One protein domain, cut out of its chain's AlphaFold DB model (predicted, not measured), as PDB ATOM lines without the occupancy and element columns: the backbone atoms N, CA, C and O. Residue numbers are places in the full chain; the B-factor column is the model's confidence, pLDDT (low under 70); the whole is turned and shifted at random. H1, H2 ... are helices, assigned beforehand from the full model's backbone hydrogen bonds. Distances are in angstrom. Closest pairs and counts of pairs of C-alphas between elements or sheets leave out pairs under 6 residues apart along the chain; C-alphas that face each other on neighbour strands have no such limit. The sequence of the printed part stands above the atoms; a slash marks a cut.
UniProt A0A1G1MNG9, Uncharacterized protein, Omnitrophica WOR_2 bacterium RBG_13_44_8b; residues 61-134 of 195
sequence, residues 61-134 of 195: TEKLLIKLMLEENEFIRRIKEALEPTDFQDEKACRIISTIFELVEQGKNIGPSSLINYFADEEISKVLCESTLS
ATOM      1  N   THR A  61      -3.119  22.076 -24.684       82.38
ATOM      2  CA  THR A  61      -3.610  21.629 -25.994       82.38
ATOM      3  C   THR A  61      -4.066  20.171 -25.967       82.38
ATOM      4  O   THR A  61      -5.127  19.845 -26.486       82.38
ATOM      5  N   GLU A  62      -3.286  19.291 -25.340       84.31
ATOM      6  CA  GLU A  62      -3.581  17.857 -25.258       84.31
ATOM      7  C   GLU A  62      -4.762  17.606 -24.324       84.31
ATOM      8  O   GLU A  62      -5.676  16.853 -24.652       84.31
ATOM      9  N   LYS A  63      -4.809  18.329 -23.201       83.62
ATOM     10  CA  LYS A  63      -5.949  18.300 -22.282       83.62
ATOM     11  C   LYS A  63      -7.248  18.758 -22.954       83.62
ATOM     12  O   LYS A  63      -8.290  18.134 -22.760       83.62
ATOM     13  N   LEU A  64      -7.182  19.828 -23.745       83.75
ATOM     14  CA  LEU A  64      -8.325  20.331 -24.504       83.75
ATOM     15  C   LEU A  64      -8.778  19.326 -25.568       83.75
ATOM     16  O   LEU A  64      -9.973  19.114 -25.732       83.75
ATOM     17  N   LEU A  65      -7.839  18.652 -26.231       86.50
ATOM     18  CA  LEU A  65      -8.165  17.606 -27.192       86.50
ATOM     19  C   LEU A  65      -8.867  16.417 -26.523       86.50
ATOM     20  O   LEU A  65      -9.909  15.980 -27.002       86.50
ATOM     21  N   ILE A  66      -8.354  15.952 -25.377       85.88
ATOM     22  CA  ILE A  66      -8.982  14.885 -24.581       85.88
ATOM     23  C   ILE A  66     -10.407  15.278 -24.192       85.88
ATOM     24  O   ILE A  66     -11.313  14.464 -24.312       85.88
ATOM     25  N   LYS A  67     -10.631  16.526 -23.763       85.56
ATOM     26  CA  LYS A  67     -11.983  17.014 -23.472       85.56
ATOM     27  C   LYS A  67     -12.913  16.845 -24.674       85.56
ATOM     28  O   LYS A  67     -13.976  16.261 -24.525       85.56
ATOM     29  N   LEU A  68     -12.509  17.329 -25.847       84.56
ATOM     30  CA  LEU A  68     -13.344  17.282 -27.055       84.56
ATOM     31  C   LEU A  68     -13.662  15.835 -27.457       84.56
ATOM     32  O   LEU A  68     -14.778  15.536 -27.871       84.56
ATOM     33  N   MET A  69     -12.710  14.920 -27.255       83.19
ATOM     34  CA  MET A  69     -12.905  13.482 -27.459       83.19
ATOM     35  C   MET A  69     -13.905  12.857 -26.477       83.19
ATOM     36  O   MET A  69     -14.596  11.914 -26.844       83.19
ATOM     37  N   LEU A  70     -13.984  13.355 -25.239       80.88
ATOM     38  CA  LEU A  70     -14.957  12.888 -24.241       80.88
ATOM     39  C   LEU A  70     -16.373  13.413 -24.501       80.88
ATOM     40  O   LEU A  70     -17.335  12.817 -24.026       80.88
ATOM     41  N   GLU A  71     -16.501  14.541 -25.197       78.19
ATOM     42  CA  GLU A  71     -17.790  15.166 -25.495       78.19
ATOM     43  C   GLU A  71     -18.452  14.527 -26.721       78.19
ATOM     44  O   GLU A  71     -19.640  14.214 -26.679       78.19
ATOM     45  N   GLU A  72     -17.692  14.297 -27.799       77.31
ATOM     46  CA  GLU A  72     -18.231  13.761 -29.052       77.31
ATOM     47  C   GLU A  72     -17.312  12.710 -29.693       77.31
ATOM     48  O   GLU A  72     -16.148  12.959 -30.022       77.31
ATOM     49  N   ASN A  73     -17.881  11.532 -29.977       77.81
ATOM     50  CA  ASN A  73     -17.165  10.422 -30.619       77.81
ATOM     51  C   ASN A  73     -16.722  10.727 -32.065       77.81
ATOM     52  O   ASN A  73     -15.766  10.125 -32.557       77.81
ATOM     53  N   GLU A  74     -17.386  11.660 -32.753       79.25
ATOM     54  CA  GLU A  74     -17.024  12.080 -34.115       79.25
ATOM     55  C   GLU A  74     -15.626  12.718 -34.159       79.25
ATOM     56  O   GLU A  74     -14.833  12.440 -35.065       79.25
ATOM     57  N   PHE A  75     -15.264  13.499 -33.132       81.94
ATOM     58  CA  PHE A  75     -13.924  14.076 -33.036       81.94
ATOM     59  C   PHE A  75     -12.854  13.008 -32.848       81.94
ATOM     60  O   PHE A  75     -11.764  13.150 -33.398       81.94
ATOM     61  N   ILE A  76     -13.165  11.910 -32.155       82.94
ATOM     62  CA  ILE A  76     -12.216  10.808 -31.962       82.94
ATOM     63  C   ILE A  76     -11.780  10.229 -33.309       82.94
ATOM     64  O   ILE A  76     -10.590   9.999 -33.515       82.94
ATOM     65  N   ARG A  77     -12.717  10.048 -34.250       82.19
ATOM     66  CA  ARG A  77     -12.416   9.536 -35.596       82.19
ATOM     67  C   ARG A  77     -11.518  10.493 -36.374       82.19
ATOM     68  O   ARG A  77     -10.469  10.076 -36.854       82.19
ATOM     69  N   ARG A  78     -11.877  11.782 -36.417       82.94
ATOM     70  CA  ARG A  78     -11.061  12.814 -37.087       82.94
ATOM     71  C   ARG A  78      -9.652  12.908 -36.502       82.94
ATOM     72  O   ARG A  78      -8.680  13.056 -37.237       82.94
ATOM     73  N   ILE A  79      -9.534  12.828 -35.177       84.12
ATOM     74  CA  ILE A  79      -8.245  12.878 -34.484       84.12
ATOM     75  C   ILE A  79      -7.424  11.626 -34.803       84.12
ATOM     76  O   ILE A  79      -6.251  11.764 -35.130       84.12
ATOM     77  N   LYS A  80      -8.038  10.435 -34.789       84.12
ATOM     78  CA  LYS A  80      -7.384   9.162 -35.132       84.12
ATOM     79  C   LYS A  80      -6.866   9.129 -36.574       84.12
ATOM     80  O   LYS A  80      -5.818   8.554 -36.829       84.12
ATOM     81  N   GLU A  81      -7.569   9.756 -37.517       83.62
ATOM     82  CA  GLU A  81      -7.103   9.882 -38.909       83.62
ATOM     83  C   GLU A  81      -5.916  10.847 -39.055       83.62
ATOM     84  O   GLU A  81      -5.108  10.718 -39.976       83.62
ATOM     85  N   ALA A  82      -5.807  11.837 -38.166       81.69
ATOM     86  CA  ALA A  82      -4.838  12.919 -38.293       81.69
ATOM     87  C   ALA A  82      -3.586  12.770 -37.413       81.69
ATOM     88  O   ALA A  82      -2.569  13.394 -37.744       81.69
ATOM     89  N   LEU A  83      -3.676  12.035 -36.301       83.50
ATOM     90  CA  LEU A  83      -2.668  11.943 -35.241       83.50
ATOM     91  C   LEU A  83      -2.570  10.521 -34.678       83.50
ATOM     92  O   LEU A  83      -3.578   9.835 -34.509       83.50
ATOM     93  N   GLU A  84      -1.357  10.129 -34.293       83.44
ATOM     94  CA  GLU A  84      -1.113   8.908 -33.519       83.44
ATOM     95  C   GLU A  84      -0.984   9.221 -32.015       83.44
ATOM     96  O   GLU A  84      -0.566  10.321 -31.654       83.44
ATOM     97  N   PRO A  85      -1.272   8.270 -31.103       79.19
ATOM     98  CA  PRO A  85      -1.077   8.477 -29.661       79.19
ATOM     99  C   PRO A  85       0.374   8.821 -29.288       79.19
ATOM    100  O   PRO A  85       0.628   9.508 -28.304       79.19
ATOM    101  N   THR A  86       1.332   8.383 -30.106       78.62
ATOM    102  CA  THR A  86       2.769   8.668 -29.983       78.62
ATOM    103  C   THR A  86       3.139  10.118 -30.306       78.62
ATOM    104  O   THR A  86       4.258  10.537 -30.008       78.62
ATOM    105  N   ASP A  87       2.223  10.891 -30.900       78.50
ATOM    106  CA  ASP A  87       2.436  12.303 -31.235       78.50
ATOM    107  C   ASP A  87       2.233  13.242 -30.044       78.50
ATOM    108  O   ASP A  87       2.631  14.408 -30.099       78.50
ATOM    109  N   PHE A  88       1.633  12.732 -28.971       81.00
ATOM    110  CA  PHE A  88       1.406  13.457 -27.730       81.00
ATOM    111  C   PHE A  88       2.693  13.479 -26.907       81.00
ATOM    112  O   PHE A  88       3.372  12.461 -26.758       81.00
ATOM    113  N   GLN A  89       3.055  14.657 -26.399       77.62
ATOM    114  CA  GLN A  89       4.278  14.827 -25.618       77.62
ATOM    115  C   GLN A  89       4.132  14.232 -24.221       77.62
ATOM    116  O   GLN A  89       5.101  13.697 -23.680       77.62
ATOM    117  N   ASP A  90       2.934  14.321 -23.642       82.38
ATOM    118  CA  ASP A  90       2.684  13.819 -22.305       82.38
ATOM    119  C   ASP A  90       2.350  12.328 -22.318       82.38
ATOM    120  O   ASP A  90       1.368  11.884 -22.913       82.38
ATOM    121  N   GLU A  91       3.119  11.548 -21.554       81.81
ATOM    122  CA  GLU A  91       2.894  10.104 -21.408       81.81
ATOM    123  C   GLU A  91       1.477   9.800 -20.893       81.81
ATOM    124  O   GLU A  91       0.825   8.857 -21.338       81.81
ATOM    125  N   LYS A  92       0.959  10.644 -19.995       82.69
ATOM    126  CA  LYS A  92      -0.405  10.534 -19.460       82.69
ATOM    127  C   LYS A  92      -1.459  10.762 -20.542       82.69
ATOM    128  O   LYS A  92      -2.414   9.996 -20.622       82.69
ATOM    129  N   ALA A  93      -1.285  11.790 -21.373       82.38
ATOM    130  CA  ALA A  93      -2.205  12.077 -22.468       82.38
ATOM    131  C   ALA A  93      -2.173  10.953 -23.512       82.38
ATOM    132  O   ALA A  93      -3.226  10.462 -23.908       82.38
ATOM    133  N   CYS A  94      -0.976  10.474 -23.863       84.75
ATOM    134  CA  CYS A  94      -0.774   9.321 -24.738       84.75
ATOM    135  C   CYS A  94      -1.508   8.073 -24.228       84.75
ATOM    136  O   CYS A  94      -2.251   7.446 -24.986       84.75
ATOM    137  N   ARG A  95      -1.377   7.741 -22.934       84.62
ATOM    138  CA  ARG A  95      -2.112   6.624 -22.317       84.62
ATOM    139  C   ARG A  95      -3.623   6.811 -22.425       84.62
ATOM    140  O   ARG A  95      -4.300   5.912 -22.912       84.62
ATOM    141  N   ILE A  96      -4.141   7.982 -22.038       84.31
ATOM    142  CA  ILE A  96      -5.579   8.292 -22.109       84.31
ATOM    143  C   ILE A  96      -6.101   8.105 -23.537       84.31
ATOM    144  O   ILE A  96      -7.101   7.425 -23.745       84.31
ATOM    145  N   ILE A  97      -5.408   8.669 -24.523       84.94
ATOM    146  CA  ILE A  97      -5.817   8.649 -25.931       84.94
ATOM    147  C   ILE A  97      -5.717   7.248 -26.528       84.94
ATOM    148  O   ILE A  97      -6.619   6.840 -27.258       84.94
ATOM    149  N   SER A  98      -4.675   6.489 -26.182       86.94
ATOM    150  CA  SER A  98      -4.538   5.092 -26.612       86.94
ATOM    151  C   SER A  98      -5.732   4.265 -26.138       86.94
ATOM    152  O   SER A  98      -6.391   3.607 -26.939       86.94
ATOM    153  N   THR A  99      -6.091   4.386 -24.858       85.06
ATOM    154  CA  THR A  99      -7.258   3.695 -24.300       85.06
ATOM    155  C   THR A  99      -8.568   4.186 -24.914       85.06
ATOM    156  O   THR A  99      -9.448   3.378 -25.195       85.06
ATOM    157  N   ILE A 100      -8.715   5.489 -25.179       85.00
ATOM    158  CA  ILE A 100      -9.883   6.030 -25.891       85.00
ATOM    159  C   ILE A 100     -10.021   5.372 -27.271       85.00
ATOM    160  O   ILE A 100     -11.115   4.940 -27.632       85.00
ATOM    161  N   PHE A 101      -8.930   5.246 -28.031       84.81
ATOM    162  CA  PHE A 101      -8.953   4.603 -29.345       84.81
ATOM    163  C   PHE A 101      -9.314   3.117 -29.275       84.81
ATOM    164  O   PHE A 101     -10.149   2.673 -30.065       84.81
ATOM    165  N   GLU A 102      -8.763   2.373 -28.316       85.38
ATOM    166  CA  GLU A 102      -9.124   0.968 -28.085       85.38
ATOM    167  C   GLU A 102     -10.608   0.811 -27.720       85.38
ATOM    168  O   GLU A 102     -11.293  -0.087 -28.212       85.38
ATOM    169  N   LEU A 103     -11.139   1.701 -26.876       83.06
ATOM    170  CA  LEU A 103     -12.546   1.674 -26.469       83.06
ATOM    171  C   LEU A 103     -13.494   2.009 -27.630       83.06
ATOM    172  O   LEU A 103     -14.555   1.382 -27.726       83.06
ATOM    173  N   VAL A 104     -13.106   2.924 -28.532       82.75
ATOM    174  CA  VAL A 104     -13.857   3.189 -29.775       82.75
ATOM    175  C   VAL A 104     -13.887   1.945 -30.656       82.75
ATOM    176  O   VAL A 104     -14.942   1.608 -31.189       82.75
ATOM    177  N   GLU A 105     -12.758   1.252 -30.816       81.31
ATOM    178  CA  GLU A 105     -12.690   0.025 -31.625       81.31
ATOM    179  C   GLU A 105     -13.555  -1.099 -31.049       81.31
ATOM    180  O   GLU A 105     -14.162  -1.862 -31.798       81.31
ATOM    181  N   GLN A 106     -13.687  -1.153 -29.724       80.56
ATOM    182  CA  GLN A 106     -14.596  -2.070 -29.032       80.56
ATOM    183  C   GLN A 106     -16.073  -1.639 -29.098       80.56
ATOM    184  O   GLN A 106     -16.931  -2.345 -28.565       80.56
ATOM    185  N   GLY A 107     -16.387  -0.487 -29.703       71.50
ATOM    186  CA  GLY A 107     -17.745   0.055 -29.788       71.50
ATOM    187  C   GLY A 107     -18.347   0.434 -28.431       71.50
ATOM    188  O   GLY A 107     -19.569   0.513 -28.299       71.50
ATOM    189  N   LYS A 108     -17.512   0.634 -27.401       73.06
ATOM    190  CA  LYS A 108     -17.966   1.022 -26.061       73.06
ATOM    191  C   LYS A 108     -18.172   2.527 -25.988       73.06
ATOM    192  O   LYS A 108     -17.437   3.299 -26.592       73.06
ATOM    193  N   ASN A 109     -19.161   2.940 -25.198       66.19
ATOM    194  CA  ASN A 109     -19.397   4.355 -24.952       66.19
ATOM    195  C   ASN A 109     -18.286   4.922 -24.056       66.19
ATOM    196  O   ASN A 109     -17.999   4.381 -22.983       66.19
ATOM    197  N   ILE A 110     -17.655   5.998 -24.511       70.50
ATOM    198  CA  ILE A 110     -16.495   6.592 -23.855       70.50
ATOM    199  C   ILE A 110     -17.005   7.695 -22.948       70.50
ATOM    200  O   ILE A 110     -17.260   8.816 -23.365       70.50
ATOM    201  N   GLY A 111     -17.203   7.327 -21.686       69.69
ATOM    202  CA  GLY A 111     -17.561   8.261 -20.632       69.69
ATOM    203  C   GLY A 111     -16.365   8.557 -19.726       69.69
ATOM    204  O   GLY A 111     -15.563   7.651 -19.464       69.69
ATOM    205  N   PRO A 112     -16.276   9.772 -19.157       71.31
ATOM    206  CA  PRO A 112     -15.230  10.121 -18.198       71.31
ATOM    207  C   PRO A 112     -15.207   9.159 -17.004       71.31
ATOM    208  O   PRO A 112     -14.139   8.716 -16.598       71.31
ATOM    209  N   SER A 113     -16.371   8.727 -16.509       75.44
ATOM    210  CA  SER A 113     -16.473   7.753 -15.413       75.44
ATOM    211  C   SER A 113     -15.906   6.374 -15.766       75.44
ATOM    212  O   SER A 113     -15.339   5.702 -14.909       75.44
ATOM    213  N   SER A 114     -16.045   5.947 -17.026       77.38
ATOM    214  CA  SER A 114     -15.508   4.664 -17.503       77.38
ATOM    215  C   SER A 114     -13.981   4.704 -17.550       77.38
ATOM    216  O   SER A 114     -13.315   3.802 -17.051       77.38
ATOM    217  N   LEU A 115     -13.425   5.804 -18.069       80.44
ATOM    218  CA  LEU A 115     -11.981   6.024 -18.133       80.44
ATOM    219  C   LEU A 115     -11.359   6.180 -16.737       80.44
ATOM    220  O   LEU A 115     -10.327   5.573 -16.473       80.44
ATOM    221  N   ILE A 116     -12.001   6.917 -15.824       79.25
ATOM    222  CA  ILE A 116     -11.542   7.056 -14.428       79.25
ATOM    223  C   ILE A 116     -11.437   5.682 -13.747       79.25
ATOM    224  O   ILE A 116     -10.405   5.362 -13.160       79.25
ATOM    225  N   ASN A 117     -12.467   4.838 -13.880       78.94
ATOM    226  CA  ASN A 117     -12.448   3.486 -13.315       78.94
ATOM    227  C   ASN A 117     -11.413   2.571 -13.983       78.94
ATOM    228  O   ASN A 117     -10.896   1.668 -13.331       78.94
ATOM    229  N   TYR A 118     -11.122   2.780 -15.268       78.62
ATOM    230  CA  TYR A 118     -10.176   1.955 -16.014       78.62
ATOM    231  C   TYR A 118      -8.721   2.200 -15.597       78.62
ATOM    232  O   TYR A 118      -7.963   1.250 -15.428       78.62
ATOM    233  N   PHE A 119      -8.322   3.463 -15.424       76.50
ATOM    234  CA  PHE A 119      -6.922   3.795 -15.154       76.50
ATOM    235  C   PHE A 119      -6.496   3.564 -13.704       76.50
ATOM    236  O   PHE A 119      -5.311   3.336 -13.476       76.50
ATOM    237  N   ALA A 120      -7.423   3.647 -12.738       70.81
ATOM    238  CA  ALA A 120      -7.135   3.562 -11.296       70.81
ATOM    239  C   ALA A 120      -5.957   4.457 -10.829       70.81
ATOM    240  O   ALA A 120      -5.362   4.226  -9.778       70.81
ATOM    241  N   ASP A 121      -5.628   5.483 -11.616       78.38
ATOM    242  CA  ASP A 121      -4.531   6.422 -11.413       78.38
ATOM    243  C   ASP A 121      -5.139   7.773 -11.033       78.38
ATOM    244  O   ASP A 121      -5.976   8.334 -11.752       78.38
ATOM    245  N   GLU A 122      -4.743   8.281  -9.870       75.19
ATOM    246  CA  GLU A 122      -5.279   9.503  -9.279       75.19
ATOM    247  C   GLU A 122      -4.967  10.741 -10.138       75.19
ATOM    248  O   GLU A 122      -5.800  11.643 -10.261       75.19
ATOM    249  N   GLU A 123      -3.811  10.773 -10.807       76.12
ATOM    250  CA  GLU A 123      -3.427  11.898 -11.658       76.12
ATOM    251  C   GLU A 123      -4.215  11.897 -12.970       76.12
ATOM    252  O   GLU A 123      -4.708  12.942 -13.394       76.12
ATOM    253  N   ILE A 124      -4.392  10.730 -13.594       78.38
ATOM    254  CA  ILE A 124      -5.219  10.588 -14.802       78.38
ATOM    255  C   ILE A 124      -6.676  10.930 -14.481       78.38
ATOM    256  O   ILE A 124      -7.301  11.722 -15.189       78.38
ATOM    257  N   SER A 125      -7.188  10.409 -13.366       78.81
ATOM    258  CA  SER A 125      -8.544  10.692 -12.892       78.81
ATOM    259  C   SER A 125      -8.766  12.187 -12.710       78.81
ATOM    260  O   SER A 125      -9.790  12.731 -13.123       78.81
ATOM    261  N   LYS A 126      -7.769  12.883 -12.161       79.25
ATOM    262  CA  LYS A 126      -7.819  14.327 -11.991       79.25
ATOM    263  C   LYS A 126      -7.883  15.079 -13.317       79.25
ATOM    264  O   LYS A 126      -8.668  16.014 -13.441       79.25
ATOM    265  N   VAL A 127      -7.099  14.670 -14.311       78.12
ATOM    266  CA  VAL A 127      -7.098  15.292 -15.646       78.12
ATOM    267  C   VAL A 127      -8.453  15.124 -16.316       78.12
ATOM    268  O   VAL A 127      -8.994  16.100 -16.830       78.12
ATOM    269  N   LEU A 128      -9.026  13.922 -16.252       80.12
ATOM    270  CA  LEU A 128     -10.369  13.645 -16.752       80.12
ATOM    271  C   LEU A 128     -11.428  14.501 -16.048       80.12
ATOM    272  O   LEU A 128     -12.215  15.164 -16.723       80.12
ATOM    273  N   CYS A 129     -11.406  14.559 -14.715       77.69
ATOM    274  CA  CYS A 129     -12.315  15.402 -13.940       77.69
ATOM    275  C   CYS A 129     -12.189  16.883 -14.326       77.69
ATOM    276  O   CYS A 129     -13.192  17.540 -14.600       77.69
ATOM    277  N   GLU A 130     -10.970  17.417 -14.409       77.00
ATOM    278  CA  GLU A 130     -10.745  18.809 -14.806       77.00
ATOM    279  C   GLU A 130     -11.195  19.091 -16.247       77.00
ATOM    280  O   GLU A 130     -11.689  20.184 -16.528       77.00
ATOM    281  N   SER A 131     -11.048  18.126 -17.158       76.25
ATOM    282  CA  SER A 131     -11.553  18.240 -18.527       76.25
ATOM    283  C   SER A 131     -13.081  18.308 -18.552       76.25
ATOM    284  O   SER A 131     -13.627  19.172 -19.234       76.25
ATOM    285  N   THR A 132     -13.770  17.495 -17.745       74.88
ATOM    286  CA  THR A 132     -15.243  17.522 -17.647       74.88
ATOM    287  C   THR A 132     -15.806  18.759 -16.949       74.88
ATOM    288  O   THR A 132     -16.881  19.218 -17.309       74.88
ATOM    289  N   LEU A 133     -15.092  19.326 -15.967       72.44
ATOM    290  CA  LEU A 133     -15.551  20.511 -15.224       72.44
ATOM    291  C   LEU A 133     -15.384  21.825 -15.998       72.44
ATOM    292  O   LEU A 133     -15.890  22.865 -15.578       72.44
ATOM    293  N   SER A 134     -14.601  21.810 -17.073       68.44
ATOM    294  CA  SER A 134     -14.303  23.014 -17.842       68.44
ATOM    295  C   SER A 134     -15.517  23.458 -18.679       68.44
ATOM    296  O   SER A 134     -16.251  22.606 -19.175       68.44
TER     297      SER A 134
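AT A GLANCE: This is residues 61 to 134 of the 195 residues of an uncharacterized protein of Omnitrophica WOR_2 bacterium RBG_13_44_8b (UniProt A0A1G1MNG9). Two helices side by side, H1 and H3, run the same way through the middle of a small helical domain; the hairpin of H4 and H5 crosses them steeply on one side, and the shorter H2 lies at the opposite side, well away from that hairpin. H5 packs on H1 with its later residues, 127 to 132, while H2 folds back from H1 after a single linking residue. The printed part has 74 residues with five named helices, H1 to H5 in order along the chain, and no named strand; the class is all helix. It is compact, with a radius of gyration of the C-alphas of 11.0 A, and rounded, spanning 29 by 26 by 21 A.

IN THESE COORDINATES: H1, residues 61 to 71, begins at C-alpha 61 at (-3.610, 21.629, -25.994) and is 15.6 A long from first to last C-alpha. H2, residues 73 to 82, is 14.7 A long. H3, residues 91 to 105, is the longest helix at 21.2 A and begins at C-alpha 91 at (2.894, 10.104, -21.408). H4, residues 112 to 119, measures 10.9 A. H5, residues 122 to 133, measures 16.2 A and ends at C-alpha 133 at (-15.551, 20.511, -15.224).

HOW THE PARTS SIT: H1 is the hub, touching H2, H3 and H5. H1 and H2 touch only at the corner by their tight link, and only just, with 3 pairs of C-alphas within 8 A; the closest are those of Met 69 and Ile 76, 5.3 A apart. H3 touches H1 with residues 93 to 97 alone, at a shallow tilt of 26 degrees, the same way; the closest C-alphas are those of Glu 62 and Ala 93, 6.6 A apart. H2 and H3 only just touch, with 3 pairs of C-alphas within 8 A, the closest being those of Ile 76 and Phe 101 at 7.5 A. H5 touches H1 with residues 127 to 132 alone, at a steep tilt of 68 degrees, only just short of about perpendicular; the C-alphas of Lys 67 and Ser 131 are the closest, 5.1 A apart. H4 and H5 form a helical hairpin, opposite ways at a shallow tilt of 10 degrees, with the C-alphas of Ile 116 and Ser 125 closest at 5.0 A. H3 and H4 are close but not clearly touching, their closest C-alphas, those of Ile 96 and Leu 115, being 7.9 A apart. H2 is apart from H4 and H5. In H1, H2, H3, H4 and H5 every O i to N i+4 pair is within hydrogen-bond range.

THE WHOLE: The C-alphas farthest apart are those of Glu 81 and Glu 122, 29.7 A. The printed part has no cut and no long link. The mean pLDDT of the printed part is 79.9, and residues 109, 111 and 134 are under 70.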